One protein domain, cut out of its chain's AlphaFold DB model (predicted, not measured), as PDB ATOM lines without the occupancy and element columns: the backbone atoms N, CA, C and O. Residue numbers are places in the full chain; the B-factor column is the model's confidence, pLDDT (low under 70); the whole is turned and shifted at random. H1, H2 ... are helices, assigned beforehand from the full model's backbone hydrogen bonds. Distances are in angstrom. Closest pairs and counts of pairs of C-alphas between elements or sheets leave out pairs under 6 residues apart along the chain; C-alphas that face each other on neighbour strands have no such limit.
ATOM      1  N   LYS A 550      17.069  40.773  17.328       94.56
ATOM      2  CA  LYS A 550      16.620  40.020  18.511       94.56
ATOM      3  C   LYS A 550      15.373  39.177  18.212       94.56
ATOM      4  O   LYS A 550      15.242  38.070  18.735       94.56
ATOM      5  N   PHE A 551      14.471  39.679  17.365       96.44
ATOM      6  CA  PHE A 551      13.274  38.951  16.947       96.44
ATOM      7  C   PHE A 551      13.637  37.648  16.221       96.44
ATOM      8  O   PHE A 551      13.210  36.577  16.647       96.44
ATOM      9  N   PHE A 552      14.468  37.712  15.175       95.50
ATOM     10  CA  PHE A 552      14.846  36.524  14.396       95.50
ATOM     11  C   PHE A 552      15.826  35.588  15.121       95.50
ATOM     12  O   PHE A 552      15.841  34.393  14.825       95.50
ATOM     13  N   GLU A 553      16.601  36.089  16.087       94.12
ATOM     14  CA  GLU A 553      17.395  35.255  17.006       94.12
ATOM     15  C   GLU A 553      16.496  34.430  17.946       94.12
ATOM     16  O   GLU A 553      16.816  33.287  18.271       94.12
ATOM     17  N   THR A 554      15.354  34.989  18.360       95.12
ATOM     18  CA  THR A 554      14.414  34.337  19.291       95.12
ATOM     19  C   THR A 554      13.395  33.436  18.576       95.12
ATOM     20  O   THR A 554      12.875  32.488  19.171       95.12
ATOM     21  N   LEU A 555      13.090  33.727  17.309       94.69
ATOM     22  CA  LEU A 555      12.066  33.036  16.530       94.69
ATOM     23  C   LEU A 555      12.438  31.572  16.251       94.69
ATOM     24  O   LEU A 555      13.473  31.272  15.652       94.69
ATOM     25  N   LYS A 556      11.532  30.656  16.609       93.06
ATOM     26  CA  LYS A 556      11.607  29.236  16.252       93.06
ATOM     27  C   LYS A 556      10.632  28.959  15.111       93.06
ATOM     28  O   LYS A 556       9.419  29.002  15.297       93.06
ATOM     29  N   VAL A 557      11.173  28.706  13.922       89.75
ATOM     30  CA  VAL A 557      10.374  28.536  12.702       89.75
ATOM     31  C   VAL A 557       9.979  27.073  12.523       89.75
ATOM     32  O   VAL A 557      10.802  26.238  12.155       89.75
ATOM     33  N   GLU A 558       8.699  26.777  12.734       89.19
ATOM     34  CA  GLU A 558       8.103  25.479  12.408       89.19
ATOM     35  C   GLU A 558       7.723  25.403  10.915       89.19
ATOM     36  O   GLU A 558       7.398  26.433  10.320       89.19
ATOM     37  N   PRO A 559       7.667  24.210  10.288       87.50
ATOM     38  CA  PRO A 559       7.344  24.062   8.861       87.50
ATOM     39  C   PRO A 559       6.032  24.727   8.424       87.50
ATOM     40  O   PRO A 559       5.924  25.252   7.318       87.50
ATOM     41  N   LYS A 560       5.024  24.731   9.301       89.06
ATOM     42  CA  LYS A 560       3.723  25.371   9.051       89.06
ATOM     43  C   LYS A 560       3.771  26.903   9.093       89.06
ATOM     44  O   LYS A 560       2.966  27.529   8.414       89.06
ATOM     45  N   ASP A 561       4.731  27.470   9.821       92.56
ATOM     46  CA  ASP A 561       4.851  28.903  10.103       92.56
ATOM     47  C   ASP A 561       5.920  29.571   9.204       92.56
ATOM     48  O   ASP A 561       6.117  30.786   9.247       92.56
ATOM     49  N   ARG A 562       6.607  28.789   8.349       93.44
ATOM     50  CA  ARG A 562       7.679  29.251   7.441       93.44
ATOM     51  C   ARG A 562       7.253  30.402   6.543       93.44
ATOM     52  O   ARG A 562       7.995  31.370   6.410       93.44
ATOM     53  N   GLU A 563       6.068  30.316   5.936       94.44
ATOM     54  CA  GLU A 563       5.574  31.383   5.061       94.44
ATOM     55  C   GLU A 563       5.423  32.702   5.830       94.44
ATOM     56  O   GLU A 563       5.927  33.733   5.389       94.44
ATOM     57  N   ALA A 564       4.788  32.661   7.004       94.69
ATOM     58  CA  ALA A 564       4.586  33.834   7.847       94.69
ATOM     59  C   ALA A 564       5.919  34.413   8.353       94.69
ATOM     60  O   ALA A 564       6.108  35.629   8.329       94.69
ATOM     61  N   ALA A 565       6.881  33.560   8.725       96.25
ATOM     62  CA  ALA A 565       8.220  33.984   9.137       96.25
ATOM     63  C   ALA A 565       8.968  34.721   8.011       96.25
ATOM     64  O   ALA A 565       9.609  35.746   8.249       96.25
ATOM     65  N   LEU A 566       8.862  34.226   6.775       96.81
ATOM     66  CA  LEU A 566       9.462  34.859   5.598       96.81
ATOM     67  C   LEU A 566       8.759  36.169   5.239       96.81
ATOM     68  O   LEU A 566       9.426  37.140   4.893       96.81
ATOM     69  N   GLN A 567       7.434  36.241   5.377       96.12
ATOM     70  CA  GLN A 567       6.697  37.496   5.213       96.12
ATOM     71  C   GLN A 567       7.084  38.530   6.278       96.12
ATOM     72  O   GLN A 567       7.272  39.698   5.942       96.12
ATOM     73  N   ALA A 568       7.301  38.115   7.530       96.44
ATOM     74  CA  ALA A 568       7.842  38.986   8.570       96.44
ATOM     75  C   ALA A 568       9.266  39.469   8.234       96.44
ATOM     76  O   ALA A 568       9.588  40.627   8.482       96.44
ATOM     77  N   LEU A 569      10.108  38.629   7.617       96.56
ATOM     78  CA  LEU A 569      11.447  39.013   7.146       96.56
ATOM     79  C   LEU A 569      11.394  40.015   5.983       96.56
ATOM     80  O   LEU A 569      12.129  41.007   5.978       96.56
ATOM     81  N   ILE A 570      10.487  39.809   5.026       96.19
ATOM     82  CA  ILE A 570      10.202  40.776   3.958       96.19
ATOM     83  C   ILE A 570       9.747  42.106   4.571       96.19
ATOM     84  O   ILE A 570      10.281  43.162   4.243       96.19
ATOM     85  N   ALA A 571       8.805  42.072   5.511       95.94
ATOM     86  CA  ALA A 571       8.328  43.265   6.196       95.94
ATOM     87  C   ALA A 571       9.441  43.984   6.966       95.94
ATOM     88  O   ALA A 571       9.575  45.205   6.856       95.94
ATOM     89  N   ALA A 572      10.289  43.236   7.674       95.19
ATOM     90  CA  ALA A 572      11.399  43.784   8.435       95.19
ATOM     91  C   ALA A 572      12.410  44.506   7.529       95.19
ATOM     92  O   ALA A 572      12.733  45.667   7.760       95.19
ATOM     93  N   THR A 573      12.845  43.859   6.445       94.69
ATOM     94  CA  THR A 573      13.804  44.438   5.480       94.69
ATOM     95  C   THR A 573      13.274  45.678   4.757       94.69
ATOM     96  O   THR A 573      14.059  46.511   4.309       94.69
ATOM     97  N   ARG A 574      11.948  45.817   4.636       92.31
ATOM     98  CA  ARG A 574      11.295  46.986   4.026       92.31
ATOM     99  C   ARG A 574      11.033  48.128   5.009       92.31
ATOM    100  O   ARG A 574      10.844  49.254   4.556       92.31
ATOM    101  N   THR A 575      11.013  47.846   6.310       92.19
ATOM    102  CA  THR A 575      10.607  48.808   7.351       92.19
ATOM    103  C   THR A 575      11.792  49.340   8.158       92.19
ATOM    104  O   THR A 575      11.804  50.515   8.516       92.19
ATOM    105  N   PHE A 576      12.786  48.497   8.440       92.88
ATOM    106  CA  PHE A 576      13.915  48.816   9.315       92.88
ATOM    107  C   PHE A 576      15.199  49.084   8.518       92.88
ATOM    108  O   PHE A 576      15.349  48.589   7.397       92.88
ATOM    109  N   PRO A 577      16.146  49.864   9.072       92.25
ATOM    110  CA  PRO A 577      17.429  50.107   8.425       92.25
ATOM    111  C   PRO A 577      18.258  48.823   8.301       92.25
ATOM    112  O   PRO A 577      18.166  47.900   9.111       92.25
ATOM    113  N   SER A 578      19.141  48.802   7.303       91.06
ATOM    114  CA  SER A 578      20.004  47.660   6.978       91.06
ATOM    115  C   SER A 578      20.874  47.175   8.139       91.06
ATOM    116  O   SER A 578      21.136  45.982   8.250       91.06
ATOM    117  N   SER A 579      21.293  48.084   9.022       91.00
ATOM    118  CA  SER A 579      22.134  47.804  10.190       91.00
ATOM    119  C   SER A 579      21.470  46.915  11.241       91.00
ATOM    120  O   SER A 579      22.163  46.322  12.063       91.00
ATOM    121  N   GLU A 580      20.138  46.845  11.246       91.81
ATOM    122  CA  GLU A 580      19.367  46.068  12.219       91.81
ATOM    123  C   GLU A 580      18.991  44.670  11.714       91.81
ATOM    124  O   GLU A 580      18.496  43.847  12.489       91.81
ATOM    125  N   ILE A 581      19.220  44.389  10.429       94.38
ATOM    126  CA  ILE A 581      18.881  43.114   9.802       94.38
ATOM    127  C   ILE A 581      20.094  42.184   9.839       94.38
ATOM    128  O   ILE A 581      21.145  42.490   9.277       94.38
ATOM    129  N   ASP A 582      19.936  41.002  10.438       93.19
ATOM    130  CA  ASP A 582      20.922  39.930  10.305       93.19
ATOM    131  C   ASP A 582      20.796  39.273   8.923       93.19
ATOM    132  O   ASP A 582      19.947  38.407   8.683       93.19
ATOM    133  N   LEU A 583      21.643  39.726   7.998       93.69
ATOM    134  CA  LEU A 583      21.654  39.257   6.615       93.69
ATOM    135  C   LEU A 583      21.964  37.761   6.514       93.69
ATOM    136  O   LEU A 583      21.305  37.066   5.749       93.69
ATOM    137  N   ASN A 584      22.918  37.243   7.292       93.44
ATOM    138  CA  ASN A 584      23.325  35.838   7.202       93.44
ATOM    139  C   ASN A 584      22.197  34.916   7.663       93.44
ATOM    140  O   ASN A 584      21.864  33.943   6.982       93.44
ATOM    141  N   ARG A 585      21.561  35.255   8.790       92.88
ATOM    142  CA  ARG A 585      20.410  34.504   9.295       92.88
ATOM    143  C   ARG A 585      19.233  34.574   8.324       92.88
ATOM    144  O   ARG A 585      18.633  33.540   8.039       92.88
ATOM    145  N   GLY A 586      18.936  35.759   7.789       94.88
ATOM    146  CA  GLY A 586      17.860  35.958   6.817       94.88
ATOM    147  C   GLY A 586      18.071  35.176   5.517       94.88
ATOM    148  O   GLY A 586      17.144  34.516   5.046       94.88
ATOM    149  N   ILE A 587      19.290  35.198   4.963       95.94
ATOM    150  CA  ILE A 587      19.651  34.434   3.758       95.94
ATOM    151  C   ILE A 587      19.526  32.938   4.031       95.94
ATOM    152  O   ILE A 587      18.912  32.244   3.227       95.94
ATOM    153  N   SER A 588      20.033  32.455   5.171       95.19
ATOM    154  CA  SER A 588      19.927  31.040   5.537       95.19
ATOM    155  C   SER A 588      18.473  30.589   5.633       95.19
ATOM    156  O   SER A 588      18.094  29.608   5.004       95.19
ATOM    157  N   MET A 589      17.637  31.349   6.348       94.88
ATOM    158  CA  MET A 589      16.209  31.049   6.488       94.88
ATOM    159  C   MET A 589      15.481  31.013   5.140       94.88
ATOM    160  O   MET A 589      14.654  30.133   4.908       94.88
ATOM    161  N   ALA A 590      15.773  31.962   4.247       95.94
ATOM    162  CA  ALA A 590      15.168  31.994   2.922       95.94
ATOM    163  C   ALA A 590      15.692  30.862   2.024       95.94
ATOM    164  O   ALA A 590      14.907  30.245   1.309       95.94
ATOM    165  N   PHE A 591      16.988  30.548   2.086       94.69
ATOM    166  CA  PHE A 591      17.597  29.456   1.329       94.69
ATOM    167  C   PHE A 591      16.994  28.099   1.711       94.69
ATOM    168  O   PHE A 591      16.555  27.362   0.825       94.69
ATOM    169  N   ASP A 592      16.882  27.811   3.011       92.25
ATOM    170  CA  ASP A 592      16.292  26.568   3.524       92.25
ATOM    171  C   ASP A 592      14.831  26.410   3.073       92.25
ATOM    172  O   ASP A 592      14.372  25.314   2.749       92.25
ATOM    173  N   ALA A 593      14.100  27.524   2.997       93.06
ATOM    174  CA  ALA A 593      12.709  27.560   2.568       93.06
ATOM    175  C   ALA A 593      12.513  27.529   1.047       93.06
ATOM    176  O   ALA A 593      11.386  27.338   0.587       93.06
ATOM    177  N   MET A 594      13.575  27.683   0.246       89.31
ATOM    178  CA  MET A 594      13.439  27.502  -1.195       89.31
ATOM    179  C   MET A 594      12.968  26.084  -1.473       89.31
ATOM    180  O   MET A 594      12.010  25.929  -2.211       89.31
ATOM    181  N   LYS A 595      13.560  25.063  -0.842       85.81
ATOM    182  CA  LYS A 595      13.226  23.650  -1.086       85.81
ATOM    183  C   LYS A 595      11.897  23.173  -0.482       85.81
ATOM    184  O   LYS A 595      11.614  21.985  -0.512       85.81
ATOM    185  N   ASP A 596      11.068  24.073   0.041       89.44
ATOM    186  CA  ASP A 596       9.842  23.697   0.744       89.44
ATOM    187  C   ASP A 596       8.793  23.050  -0.188       89.44
ATOM    188  O   ASP A 596       8.610  23.519  -1.321       89.44
ATOM    189  N   PRO A 597       8.043  22.023   0.266       83.62
ATOM    190  CA  PRO A 597       7.000  21.392  -0.541       83.62
ATOM    191  C   PRO A 597       5.876  22.363  -0.930       83.62
ATOM    192  O   PRO A 597       5.277  22.236  -2.005       83.62
ATOM    193  N   LYS A 598       5.601  23.381  -0.103       86.44
ATOM    194  CA  LYS A 598       4.545  24.361  -0.362       86.44
ATOM    195  C   LYS A 598       5.037  25.456  -1.298       86.44
ATOM    196  O   LYS A 598       5.915  26.247  -0.962       86.44
ATOM    197  N   ARG A 599       4.365  25.593  -2.443       84.69
ATOM    198  CA  ARG A 599       4.636  26.646  -3.434       84.69
ATOM    199  C   ARG A 599       4.668  28.056  -2.827       84.69
ATOM    200  O   ARG A 599       5.557  28.836  -3.153       84.69
ATOM    201  N   ALA A 600       3.731  28.367  -1.929       87.00
ATOM    202  CA  ALA A 600       3.646  29.679  -1.284       87.00
ATOM    203  C   ALA A 600       4.888  30.009  -0.431       87.00
ATOM    204  O   ALA A 600       5.361  31.146  -0.449       87.00
ATOM    205  N   VAL A 601       5.479  29.007   0.235       92.12
ATOM    206  CA  VAL A 601       6.712  29.157   1.025       92.12
ATOM    207  C   VAL A 601       7.906  29.419   0.109       92.12
ATOM    208  O   VAL A 601       8.668  30.352   0.355       92.12
ATOM    209  N   ARG A 602       8.025  28.676  -0.999       90.56
ATOM    210  CA  ARG A 602       9.074  28.917  -2.007       90.56
ATOM    211  C   ARG A 602       8.988  30.319  -2.597       90.56
ATOM    212  O   ARG A 602      10.002  30.973  -2.836       90.56
ATOM    213  N   GLN A 603       7.764  30.799  -2.812       89.00
ATOM    214  CA  GLN A 603       7.530  32.156  -3.280       89.00
ATOM    215  C   GLN A 603       7.940  33.202  -2.251       89.00
ATOM    216  O   GLN A 603       8.683  34.122  -2.589       89.00
ATOM    217  N   ALA A 604       7.544  33.016  -0.992       93.31
ATOM    218  CA  ALA A 604       7.985  33.859   0.110       93.31
ATOM    219  C   ALA A 604       9.520  33.891   0.229       93.31
ATOM    220  O   ALA A 604      10.097  34.955   0.428       93.31
ATOM    221  N   ALA A 605      10.189  32.752   0.033       95.12
ATOM    222  CA  ALA A 605      11.643  32.643   0.074       95.12
ATOM    223  C   ALA A 605      12.326  33.481  -1.019       95.12
ATOM    224  O   ALA A 605      13.244  34.249  -0.731       95.12
ATOM    225  N   LEU A 606      11.854  33.398  -2.268       92.94
ATOM    226  CA  LEU A 606      12.406  34.193  -3.370       92.94
ATOM    227  C   LEU A 606      12.151  35.700  -3.200       92.94
ATOM    228  O   LEU A 606      13.033  36.509  -3.499       92.94
ATOM    229  N   GLU A 607      10.981  36.092  -2.694       93.75
ATOM    230  CA  GLU A 607      10.684  37.495  -2.378       93.75
ATOM    231  C   GLU A 607      11.507  38.005  -1.180       93.75
ATOM    232  O   GLU A 607      11.951  39.158  -1.183       93.75
ATOM    233  N   ALA A 608      11.782  37.151  -0.189       96.06
ATOM    234  CA  ALA A 608      12.669  37.462   0.930       96.06
ATOM    235  C   ALA A 608      14.115  37.666   0.461       96.06
ATOM    236  O   ALA A 608      14.723  38.675   0.814       96.06
ATOM    237  N   LEU A 609      14.642  36.792  -0.406       95.50
ATOM    238  CA  LEU A 609      15.970  36.966  -1.012       95.50
ATOM    239  C   LEU A 609      16.058  38.251  -1.841       95.50
ATOM    240  O   LEU A 609      17.062  38.954  -1.765       95.50
ATOM    241  N   ALA A 610      15.013  38.598  -2.597       93.88
ATOM    242  CA  ALA A 610      14.969  39.862  -3.328       93.88
ATOM    243  C   ALA A 610      14.959  41.083  -2.391       93.88
ATOM    244  O   ALA A 610      15.627  42.079  -2.669       93.88
ATOM    245  N   SER A 611      14.247  40.996  -1.266       94.69
ATOM    246  CA  SER A 611      14.200  42.066  -0.260       94.69
ATOM    247  C   SER A 611      15.534  42.222   0.474       94.69
ATOM    248  O   SER A 611      16.005  43.341   0.661       94.69
ATOM    249  N   LEU A 612      16.200  41.113   0.802       96.00
ATOM    250  CA  LEU A 612      17.557  41.106   1.355       96.00
ATOM    251  C   LEU A 612      18.583  41.641   0.348       96.00
ATOM    252  O   LEU A 612      19.463  42.408   0.725       96.00
ATOM    253  N   ALA A 613      18.447  41.315  -0.941       94.62
ATOM    254  CA  ALA A 613      19.322  41.826  -1.997       94.62
ATOM    255  C   ALA A 613      19.238  43.347  -2.156       94.62
ATOM    256  O   ALA A 613      20.244  43.988  -2.452       94.62
ATOM    257  N   GLN A 614      18.066  43.943  -1.916       91.38
ATOM    258  CA  GLN A 614      17.916  45.399  -1.915       91.38
ATOM    259  C   GLN A 614      18.742  46.071  -0.805       91.38
ATOM    260  O   GLN A 614      19.146  47.225  -0.958       91.38
ATOM    261  N   VAL A 615      18.978  45.355   0.295       90.88
ATOM    262  CA  VAL A 615      19.704  45.836   1.472       90.88
ATOM    263  C   VAL A 615      21.204  45.534   1.374       90.88
ATOM    264  O   VAL A 615      22.026  46.401   1.659       90.88
ATOM    265  N   ALA A 616      21.559  44.316   0.962       91.69
ATOM    266  CA  ALA A 616      22.924  43.785   0.949       91.69
ATOM    267  C   ALA A 616      23.651  43.931  -0.401       91.69
ATOM    268  O   ALA A 616      24.877  43.889  -0.465       91.69
ATOM    269  N   GLY A 617      22.898  44.083  -1.490       92.69
ATOM    270  CA  GLY A 617      23.389  43.986  -2.862       92.69
ATOM    271  C   GLY A 617      23.277  42.570  -3.438       92.69
ATOM    272  O   GLY A 617      23.429  41.564  -2.748       92.69
ATOM    273  N   ASN A 618      23.033  42.487  -4.750       94.00
ATOM    274  CA  ASN A 618      22.807  41.213  -5.442       94.00
ATOM    275  C   ASN A 618      24.015  40.264  -5.386       94.00
ATOM    276  O   ASN A 618      23.824  39.054  -5.350       94.00
ATOM    277  N   THR A 619      25.241  40.794  -5.406       94.38
ATOM    278  CA  THR A 619      26.471  39.984  -5.395       94.38
ATOM    279  C   THR A 619      26.594  39.195  -4.100       94.38
ATOM    280  O   THR A 619      26.735  37.983  -4.152       94.38
ATOM    281  N   MET A 620      26.394  39.853  -2.955       94.19
ATOM    282  CA  MET A 620      26.454  39.208  -1.643       94.19
ATOM    283  C   MET A 620      25.432  38.073  -1.512       94.19
ATOM    284  O   MET A 620      25.768  37.005  -1.009       94.19
ATOM    285  N   ILE A 621      24.199  38.273  -1.994       95.88
ATOM    286  CA  ILE A 621      23.171  37.220  -1.968       95.88
ATOM    287  C   ILE A 621      23.574  36.036  -2.846       95.88
ATOM    288  O   ILE A 621      23.420  34.890  -2.434       95.88
ATOM    289  N   LEU A 622      24.090  36.293  -4.049       94.69
ATOM    290  CA  LEU A 622      24.513  35.233  -4.962       94.69
ATOM    291  C   LEU A 622      25.721  34.460  -4.433       94.69
ATOM    292  O   LEU A 622      25.731  33.239  -4.558       94.69
ATOM    293  N   ASP A 623      26.690  35.143  -3.829       94.75
ATOM    294  CA  ASP A 623      27.870  34.518  -3.230       94.75
ATOM    295  C   ASP A 623      27.470  33.652  -2.027       94.75
ATOM    296  O   ASP A 623      27.847  32.484  -1.960       94.75
ATOM    297  N   ALA A 624      26.605  34.166  -1.146       95.12
ATOM    298  CA  ALA A 624      26.094  33.414  -0.002       95.12
ATOM    299  C   ALA A 624      25.269  32.188  -0.428       95.12
ATOM    300  O   ALA A 624      25.481  31.091   0.083       95.12
ATOM    301  N   VAL A 625      24.359  32.334  -1.400       94.44
ATOM    302  CA  VAL A 625      23.580  31.201  -1.937       94.44
ATOM    303  C   VAL A 625      24.493  30.187  -2.626       94.44
ATOM    304  O   VAL A 625      24.282  28.985  -2.481       94.44
ATOM    305  N   ASN A 626      25.517  30.644  -3.352       94.19
ATOM    306  CA  ASN A 626      26.502  29.766  -3.978       94.19
ATOM    307  C   ASN A 626      27.226  28.943  -2.913       94.19
ATOM    308  O   ASN A 626      27.246  27.721  -3.015       94.19
ATOM    309  N   ASP A 627      27.716  29.596  -1.859       94.19
ATOM    310  CA  ASP A 627      28.386  28.950  -0.733       94.19
ATOM    311  C   ASP A 627      27.493  27.935  -0.013       94.19
ATOM    312  O   ASP A 627      27.933  26.814   0.235       94.19
ATOM    313  N   MET A 628      26.233  28.284   0.254       92.75
ATOM    314  CA  MET A 628      25.255  27.387   0.885       92.75
ATOM    315  C   MET A 628      24.841  26.215  -0.010       92.75
ATOM    316  O   MET A 628      24.465  25.154   0.483       92.75
ATOM    317  N   SER A 629      24.895  26.394  -1.329       91.38
ATOM    318  CA  SER A 629      24.552  25.348  -2.292       91.38
ATOM    319  C   SER A 629      25.708  24.397  -2.614       91.38
ATOM    320  O   SER A 629      25.491  23.404  -3.312       91.38
ATOM    321  N   LYS A 630      26.928  24.666  -2.118       89.25
ATOM    322  CA  LYS A 630      28.098  23.803  -2.331       89.25
ATOM    323  C   LYS A 630      27.808  22.388  -1.825       89.25
ATOM    324  O   LYS A 630      27.464  22.192  -0.666       89.25
ATOM    325  N   GLY A 631      27.985  21.397  -2.697       82.75
ATOM    326  CA  GLY A 631      27.747  19.985  -2.379       82.75
ATOM    327  C   GLY A 631      26.319  19.496  -2.640       82.75
ATOM    328  O   GLY A 631      26.051  18.319  -2.433       82.75
ATOM    329  N   LEU A 632      25.418  20.357  -3.122       84.38
ATOM    330  CA  LEU A 632      24.137  19.930  -3.680       84.38
ATOM    331  C   LEU A 632      24.299  19.677  -5.184       84.38
ATOM    332  O   LEU A 632      24.767  20.564  -5.900       84.38
ATOM    333  N   ASP A 633      23.815  18.532  -5.675       79.50
ATOM    334  CA  ASP A 633      23.802  18.174  -7.114       79.50
ATOM    335  C   ASP A 633      23.091  19.225  -7.992       79.50
ATOM    336  O   ASP A 633      23.305  19.359  -9.195       79.50
ATOM    337  N   ASP A 634      22.265  20.025  -7.335       80.44
ATOM    338  CA  ASP A 634      21.328  20.983  -7.882       80.44
ATOM    339  C   ASP A 634      21.778  22.451  -7.782       80.44
ATOM    340  O   ASP A 634      20.999  23.361  -8.088       80.44
ATOM    341  N   SER A 635      23.011  22.700  -7.328       86.06
ATOM    342  CA  SER A 635      23.547  24.041  -7.042       86.06
ATOM    343  C   SER A 635      23.334  25.039  -8.194       86.06
ATOM    344  O   SER A 635      22.797  26.133  -7.988       86.06
ATOM    345  N   ASP A 636      23.634  24.633  -9.431       83.75
ATOM    346  CA  ASP A 636      23.496  25.484 -10.619       83.75
ATOM    347  C   ASP A 636      22.045  25.907 -10.897       83.75
ATOM    348  O   ASP A 636      21.781  27.042 -11.320       83.75
ATOM    349  N   HIS A 637      21.082  25.017 -10.639       82.81
ATOM    350  CA  HIS A 637      19.661  25.304 -10.835       82.81
ATOM    351  C   HIS A 637      19.167  26.319  -9.804       82.81
ATOM    352  O   HIS A 637      18.521  27.301 -10.174       82.81
ATOM    353  N   ILE A 638      19.537  26.130  -8.535       87.00
ATOM    354  CA  ILE A 638      19.209  27.052  -7.441       87.00
ATOM    355  C   ILE A 638      19.755  28.453  -7.740       87.00
ATOM    356  O   ILE A 638      19.019  29.441  -7.685       87.00
ATOM    357  N   LEU A 639      21.023  28.545  -8.139       89.06
ATOM    358  CA  LEU A 639      21.641  29.818  -8.499       89.06
ATOM    359  C   LEU A 639      20.959  30.476  -9.696       89.06
ATOM    360  O   LEU A 639      20.771  31.691  -9.710       89.06
ATOM    361  N   THR A 640      20.558  29.692 -10.696       85.81
ATOM    362  CA  THR A 640      19.828  30.205 -11.862       85.81
ATOM    363  C   THR A 640      18.473  30.791 -11.463       85.81
ATOM    364  O   THR A 640      18.119  31.879 -11.927       85.81
ATOM    365  N   ILE A 641      17.741  30.129 -10.564       86.62
ATOM    366  CA  ILE A 641      16.460  30.612 -10.030       86.62
ATOM    367  C   ILE A 641      16.649  31.949  -9.309       86.62
ATOM    368  O   ILE A 641      15.975  32.929  -9.636       86.62
ATOM    369  N   VAL A 642      17.599  32.014  -8.373       90.06
ATOM    370  CA  VAL A 642      17.857  33.228  -7.586       90.06
ATOM    371  C   VAL A 642      18.310  34.373  -8.493       90.06
ATOM    372  O   VAL A 642      17.741  35.463  -8.427       90.06
ATOM    373  N   ARG A 643      19.245  34.134  -9.424       89.56
ATOM    374  CA  ARG A 643      19.663  35.138 -10.424       89.56
ATOM    375  C   ARG A 643      18.479  35.661 -11.231       89.56
ATOM    376  O   ARG A 643      18.348  36.872 -11.415       89.56
ATOM    377  N   THR A 644      17.599  34.766 -11.675       84.00
ATOM    378  CA  THR A 644      16.417  35.143 -12.455       84.00
ATOM    379  C   THR A 644      15.474  36.011 -11.630       84.00
ATOM    380  O   THR A 644      15.055  37.068 -12.106       84.00
ATOM    381  N   ARG A 645      15.205  35.651 -10.368       87.81
ATOM    382  CA  ARG A 645      14.376  36.473  -9.478       87.81
ATOM    383  C   ARG A 645      14.978  37.860  -9.252       87.81
ATOM    384  O   ARG A 645      14.248  38.848  -9.350       87.81
ATOM    385  N   LEU A 646      16.279  37.948  -8.977       89.44
ATOM    386  CA  LEU A 646      16.968  39.220  -8.727       89.44
ATOM    387  C   LEU A 646      17.019  40.117  -9.977       89.44
ATOM    388  O   LEU A 646      16.961  41.342  -9.863       89.44
ATOM    389  N   SER A 647      17.063  39.531 -11.178       87.00
ATOM    390  CA  SER A 647      17.106  40.279 -12.444       87.00
ATOM    391  C   SER A 647      15.857  41.127 -12.716       87.00
ATOM    392  O   SER A 647      15.943  42.125 -13.431       87.00
ATOM    393  N   ARG A 648      14.714  40.776 -12.111       81.19
ATOM    394  CA  ARG A 648      13.421  41.447 -12.329       81.19
ATOM    395  C   ARG A 648      13.360  42.857 -11.759       81.19
ATOM    396  O   ARG A 648      12.527  43.639 -12.197       81.19
ATOM    397  N   ARG A 649      14.217  43.183 -10.782       81.38
ATOM    398  CA  ARG A 649      14.277  44.506 -10.124       81.38
ATOM    399  C   ARG A 649      12.924  45.006  -9.593       81.38
ATOM    400  O   ARG A 649      12.706  46.206  -9.469       81.38
ATOM    401  N   GLN A 650      12.034  44.077  -9.265       84.31
ATOM    402  CA  GLN A 650      10.776  44.341  -8.584       84.31
ATOM    403  C   GLN A 650      10.857  43.757  -7.177       84.31
ATOM    404  O   GLN A 650      11.396  42.661  -6.969       84.31
ATOM    405  N   LEU A 651      10.339  44.513  -6.218       89.19
ATOM    406  CA  LEU A 651      10.369  44.176  -4.804       89.19
ATOM    407  C   LEU A 651       8.950  44.016  -4.276       89.19
ATOM    408  O   LEU A 651       8.048  44.700  -4.766       89.19
ATOM    409  N   PRO A 652       8.755  43.155  -3.271       91.44
ATOM    410  CA  PRO A 652       7.490  43.104  -2.567       91.44
ATOM    411  C   PRO A 652       7.210  44.442  -1.868       91.44
ATOM    412  O   PRO A 652       8.118  45.128  -1.381       91.44
ATOM    413  N   THR A 653       5.936  44.811  -1.811       90.25
ATOM    414  CA  THR A 653       5.466  45.996  -1.086       90.25
ATOM    415  C   THR A 653       4.848  45.575   0.235       90.25
ATOM    416  O   THR A 653       4.165  44.554   0.303       90.25
ATOM    417  N   VAL A 654       5.069  46.376   1.271       90.69
ATOM    418  CA  VAL A 654       4.587  46.112   2.626       90.69
ATOM    419  C   VAL A 654       3.882  47.362   3.118       90.69
ATOM    420  O   VAL A 654       4.428  48.456   2.971       90.69
ATOM    421  N   ASP A 655       2.675  47.212   3.657       86.06
ATOM    422  CA  ASP A 655       1.951  48.317   4.286       86.06
ATOM    423  C   ASP A 655       2.020  48.268   5.822       86.06
ATOM    424  O   ASP A 655       2.489  47.304   6.429       86.06
ATOM    425  N   LEU A 656       1.538  49.338   6.463       76.44
ATOM    426  CA  LEU A 656       1.536  49.487   7.924       76.44
ATOM    427  C   LEU A 656       0.601  48.495   8.639       76.44
ATOM    428  O   LEU A 656       0.703  48.321   9.854       76.44
ATOM    429  N   ASN A 657      -0.295  47.839   7.901       82.00
ATOM    430  CA  ASN A 657      -1.208  46.827   8.425       82.00
ATOM    431  C   ASN A 657      -0.601  45.416   8.374       82.00
ATOM    432  O   ASN A 657      -1.261  44.465   8.785       82.00
ATOM    433  N   GLY A 658       0.646  45.278   7.911       85.69
ATOM    434  CA  GLY A 658       1.331  43.995   7.786       85.69
ATOM    435  C   GLY A 658       0.977  43.231   6.509       85.69
ATOM    436  O   GLY A 658       1.331  42.059   6.395       85.69
ATOM    437  N   ASN A 659       0.299  43.853   5.536       89.19
ATOM    438  CA  ASN A 659       0.051  43.200   4.252       89.19
ATOM    439  C   ASN A 659       1.344  43.163   3.441       89.19
ATOM    440  O   ASN A 659       1.881  44.206   3.065       89.19
ATOM    441  N   VAL A 660       1.803  41.957   3.113       91.75
ATOM    442  CA  VAL A 660       2.939  41.735   2.217       91.75
ATOM    443  C   VAL A 660       2.410  41.350   0.841       91.75
ATOM    444  O   VAL A 660       1.855  40.269   0.652       91.75
ATOM    445  N   ARG A 661       2.586  42.234  -0.142       87.88
ATOM    446  CA  ARG A 661       2.246  41.963  -1.544       87.88
ATOM    447  C   ARG A 661       3.514  41.599  -2.304       87.88
ATOM    448  O   ARG A 661       4.474  42.369  -2.326       87.88
ATOM    449  N   TYR A 662       3.516  40.425  -2.921       89.50
ATOM    450  CA  TYR A 662       4.637  39.951  -3.727       89.50
ATOM    451  C   TYR A 662       4.677  40.645  -5.082       89.50
ATOM    452  O   TYR A 662       3.647  41.020  -5.634       89.50
ATOM    453  N   SER A 663       5.881  40.795  -5.627       80.38
ATOM    454  CA  SER A 663       6.061  41.419  -6.942       80.38
ATOM    455  C   SER A 663       5.625  40.531  -8.113       80.38
ATOM    456  O   SER A 663       5.242  41.042  -9.162       80.38
ATOM    457  N   SER A 664       5.642  39.205  -7.941       66.38
ATOM    458  CA  SER A 664       5.058  38.260  -8.898       66.38
ATOM    459  C   SER A 664       3.596  37.975  -8.509       66.38
ATOM    460  O   SER A 664       3.373  37.577  -7.361       66.38
ATOM    461  N   PRO A 665       2.613  38.132  -9.420       56.25
ATOM    462  CA  PRO A 665       1.207  37.823  -9.148       56.25
ATOM    463  C   PRO A 665       1.011  36.399  -8.609       56.25
ATOM    464  O   PRO A 665       1.647  35.461  -9.092       56.25
ATOM    465  N   ARG A 666       0.111  36.223  -7.630       49.97
ATOM    466  CA  ARG A 666      -0.231  34.905  -7.045       49.97
ATOM    467  C   ARG A 666      -0.854  33.938  -8.064       49.97
ATOM    468  O   ARG A 666      -0.745  32.727  -7.893       49.97
ATOM    469  N   GLU A 667      -1.465  34.478  -9.116       45.75
ATOM    470  CA  GLU A 667      -2.192  33.748 -10.165       45.75
ATOM    471  C   GLU A 667      -1.297  33.244 -11.308       45.75
ATOM    472  O   GLU A 667      -1.707  32.366 -12.058       45.75
ATOM    473  N   GLN A 668      -0.064  33.750 -11.435       53.81
ATOM    474  CA  GLN A 668       0.871  33.268 -12.459       53.81
ATOM    475  C   GLN A 668       1.277  31.825 -12.181       53.81
ATOM    476  O   GLN A 668       1.422  31.443 -11.022       53.81
ATOM    477  N   GLU A 669       1.513  31.014 -13.210       58.34
ATOM    478  CA  GLU A 669       1.997  29.646 -13.021       58.34
ATOM    479  C   GLU A 669       3.418  29.605 -12.448       58.34
ATOM    480  O   GLU A 669       4.224  30.525 -12.623       58.34
ATOM    481  N   GLU A 670       3.775  28.468 -11.832       62.47
ATOM    482  CA  GLU A 670       5.133  28.249 -11.334       62.47
ATOM    483  C   GLU A 670       6.202  28.277 -12.464       62.47
ATOM    484  O   GLU A 670       7.405  28.308 -12.219       62.47
ATOM    485  N   LEU A 671       5.804  28.303 -13.733       57.69
ATOM    486  CA  LEU A 671       6.716  28.565 -14.843       57.69
ATOM    487  C   LEU A 671       6.942  30.052 -15.087       57.69
ATOM    488  O   LEU A 671       8.083  30.481 -15.209       57.69
ATOM    489  N   GLU A 672       5.901  30.871 -15.131       56.28
ATOM    490  CA  GLU A 672       6.011  32.265 -15.578       56.28
ATOM    491  C   GLU A 672       6.862  33.124 -14.628       56.28
ATOM    492  O   GLU A 672       7.701  33.931 -15.055       56.28
ATOM    493  N   TRP A 673       6.748  32.872 -13.324       59.75
ATOM    494  CA  TRP A 673       7.591  33.491 -12.298       59.75
ATOM    495  C   TRP A 673       9.056  32.973 -12.266       59.75
ATOM    496  O   TRP A 673       9.935  33.677 -11.771       59.75
ATOM    497  N   LEU A 674       9.364  31.807 -12.852       60.12
ATOM    498  CA  LEU A 674      10.739  31.292 -13.005       60.12
ATOM    499  C   LEU A 674      11.351  31.644 -14.367       60.12
ATOM    500  O   LEU A 674      12.569  31.693 -14.496       60.12
ATOM    501  N   CYS A 675      10.522  31.908 -15.380       55.09
ATOM    502  CA  CYS A 675      10.943  32.121 -16.770       55.09
ATOM    503  C   CYS A 675      11.038  33.603 -17.171       55.09
ATOM    504  O   CYS A 675      11.360  33.916 -18.314       55.09
ATOM    505  N   GLY A 676      10.773  34.528 -16.246       52.59
ATOM    506  CA  GLY A 676      11.011  35.959 -16.485       52.59
ATOM    507  C   GLY A 676       9.919  36.706 -17.260       52.59
ATOM    508  O   GLY A 676      10.201  37.806 -17.714       52.59
ATOM    509  N   GLY A 677       8.703  36.162 -17.400       46.88
ATOM    510  CA  GLY A 677       7.548  36.905 -17.938       46.88
ATOM    511  C   GLY A 677       7.739  37.538 -19.324       46.88
ATOM    512  O   GLY A 677       7.160  38.584 -19.595       46.88
ATOM    513  N   VAL A 678       8.566  36.957 -20.198       40.50
ATOM    514  CA  VAL A 678       8.779  37.485 -21.554       40.50
ATOM    515  C   VAL A 678       7.748  36.854 -22.508       40.50
ATOM    516  O   VAL A 678       7.832  35.649 -22.745       40.50
ATOM    517  N   PRO A 679       6.820  37.623 -23.119       34.06
ATOM    518  CA  PRO A 679       5.771  37.077 -23.991       34.06
ATOM    519  C   PRO A 679       6.263  36.581 -25.361       34.06
ATOM    520  O   PRO A 679       5.460  36.153 -26.176       34.06
ATOM    521  N   ASN A 688      16.583  26.196 -20.684       51.78
ATOM    522  CA  ASN A 688      16.987  26.377 -19.287       51.78
ATOM    523  C   ASN A 688      15.785  26.676 -18.387       51.78
ATOM    524  O   ASN A 688      15.737  26.193 -17.260       51.78
ATOM    525  N   SER A 689      14.782  27.400 -18.888       53.56
ATOM    526  CA  SER A 689      13.593  27.728 -18.100       53.56
ATOM    527  C   SER A 689      12.654  26.518 -17.933       53.56
ATOM    528  O   SER A 689      12.134  26.290 -16.841       53.56
ATOM    529  N   ILE A 690      12.542  25.657 -18.954       58.03
ATOM    530  CA  ILE A 690      11.864  24.352 -18.850       58.03
ATOM    531  C   ILE A 690      12.582  23.442 -17.839       58.03
ATOM    532  O   ILE A 690      11.929  22.817 -17.006       58.03
ATOM    533  N   LYS A 691      13.923  23.401 -17.850       59.22
ATOM    534  CA  LYS A 691      14.714  22.642 -16.861       59.22
ATOM    535  C   LYS A 691      14.507  23.153 -15.432       59.22
ATOM    536  O   LYS A 691      14.313  22.345 -14.535       59.22
ATOM    537  N   VAL A 692      14.469  24.470 -15.230       60.47
ATOM    538  CA  VAL A 692      14.219  25.106 -13.922       60.47
ATOM    539  C   VAL A 692      12.780  24.904 -13.425       60.47
ATOM    540  O   VAL A 692      12.547  24.806 -12.227       60.47
ATOM    541  N   SER A 693      11.788  24.791 -14.308       58.06
ATOM    542  CA  SER A 693      10.445  24.368 -13.888       58.06
ATOM    543  C   SER A 693      10.404  22.891 -13.497       58.06
ATOM    544  O   SER A 693       9.819  22.514 -12.478       58.06
ATOM    545  N   ASN A 694      11.058  22.050 -14.297       61.84
ATOM    546  CA  ASN A 694      11.170  20.626 -14.020       61.84
ATOM    547  C   ASN A 694      11.965  20.360 -12.741       61.84
ATOM    548  O   ASN A 694      11.670  19.382 -12.073       61.84
ATOM    549  N   TYR A 695      12.888  21.244 -12.364       68.50
ATOM    550  CA  TYR A 695      13.640  21.201 -11.113       68.50
ATOM    551  C   TYR A 695      12.732  21.052  -9.886       68.50
ATOM    552  O   TYR A 695      12.833  20.073  -9.150       68.50
ATOM    553  N   TRP A 696      11.792  21.985  -9.703       70.19
ATOM    554  CA  TRP A 696      10.847  21.956  -8.587       70.19
ATOM    555  C   TRP A 696       9.929  20.740  -8.670       70.19
ATOM    556  O   TRP A 696       9.761  20.026  -7.686       70.19
ATOM    557  N   LYS A 697       9.399  20.443  -9.863       65.75
ATOM    558  CA  LYS A 697       8.528  19.276 -10.093       65.75
ATOM    559  C   LYS A 697       9.230  17.938  -9.827       65.75
ATOM    560  O   LYS A 697       8.577  16.999  -9.383       65.75
ATOM    561  N   HIS A 698      10.522  17.831 -10.120       62.81
ATOM    562  CA  HIS A 698      11.325  16.627  -9.933       62.81
ATOM    563  C   HIS A 698      11.719  16.453  -8.464       62.81
ATOM    564  O   HIS A 698      11.483  15.389  -7.897       62.81
ATOM    565  N   ASN A 699      12.192  17.518  -7.816       64.31
ATOM    566  CA  ASN A 699      12.569  17.480  -6.403       64.31
ATOM    567  C   ASN A 699      11.368  17.300  -5.460       64.31
ATOM    568  O   ASN A 699      11.479  16.581  -4.472       64.31
ATOM    569  N   LEU A 700      10.183  17.811  -5.821       59.12
ATOM    570  CA  LEU A 700       8.926  17.505  -5.117       59.12
ATOM    571  C   LEU A 700       8.556  16.014  -5.176       59.12
ATOM    572  O   LEU A 700       7.974  15.478  -4.234       59.12
ATOM    573  N   ARG A 701       8.864  15.333  -6.289       53.31
ATOM    574  CA  ARG A 701       8.565  13.901  -6.458       53.31
ATOM    575  C   ARG A 701       9.525  13.018  -5.671       53.31
ATOM    576  O   ARG A 701       9.096  11.983  -5.176       53.31
TER     577      ARG A 701
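What this domain is: This is residues 550 to 679 and 688 to 701 of the 744 residues of an uncharacterized protein of Tribolium castaneum (UniProt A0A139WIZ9). Three helices, H2, H3 and H4, form an up-and-down bundle with H4 in the middle of the domain, and a helical hairpin of H5 and H6 packs on the bundle, both its helices steep to H4. H8 and the four-residue H7 pack on H6, short H1 lies at the opposite end of the domain near H2, and the unnamed stretch of residues 648 to 671 loops along the outside. The printed part has 144 residues, with eight named helices, H1 to H8 in order along the chain, and no named strand: the class is all helix. The whole is compact and rounded, with a radius of gyration of the C-alphas of 14.4 A and spans of 39 by 34 by 30 A.

How they stand to each other: H1, residues 550 to 554, is near H2, residues 562 to 575. H2 and H3, residues 583 to 594, form a hairpin at 36 degrees, only just steep, with C-alphas 566 and 590 closest at 6.9 A. H4, residues 599 to 616, runs opposite to H3 at a shallow tilt of 23 degrees, a second hairpin, closest at C-alphas 590 and 605, 4.6 A. H4 touches H2 at C-alphas 601 and 563, 4.7 A. H5, residues 618 to 629, touches H3 at C-alphas 625 and 591, 7.0 A, with residues 587 to 591 of H3 alone. H5 and H6, residues 635 to 647, form a hairpin at a shallow tilt of 20 degrees, closest at C-alphas 629 and 635, 5.0 A. Residues 642 to 646 of H6 alone touch H4, closest at C-alphas 646 and 610, 5.8 A. H7, residues 672 to 675, touches H6 at C-alphas 674 and 641, 6.5 A. H8, residues 688 to 701, touches H6 at C-alphas 692 and 637, 6.3 A. H2 and H8 are apart. Every O i to N i+4 pair is within hydrogen-bond range in H1, H2, H3, H5 and H6, against 13 of 14 in H4 and 8 of 10 in H8; H7 is too short for one.

Where its parts are: H1 begins at C-alpha 550, (16.620, 40.020, 18.511). H4, the longest helix, measures 25.4 A from C-alpha 599 at (4.636, 26.646, -3.434). H2 and H8 measure 19.8 A each, H6 18.3 A, H3 and H5 16.3 A each. H8 ends at C-alpha 701, (8.565, 13.901, -6.458).

The domain as a whole: The C-alphas farthest apart, of Thr 554 and Pro 679, are 44.2 A apart. The long link H6 to H7 holds a short antiparallel pairing of residues 653 to 654 with 660 to 661. Residues 680 to 687 are not printed; C-alphas 679 and 688 are 16.2 A apart. The mean pLDDT of the printed part is 83.8, with residues 664 to 679, 688 to 695 and 697 to 701 under 70.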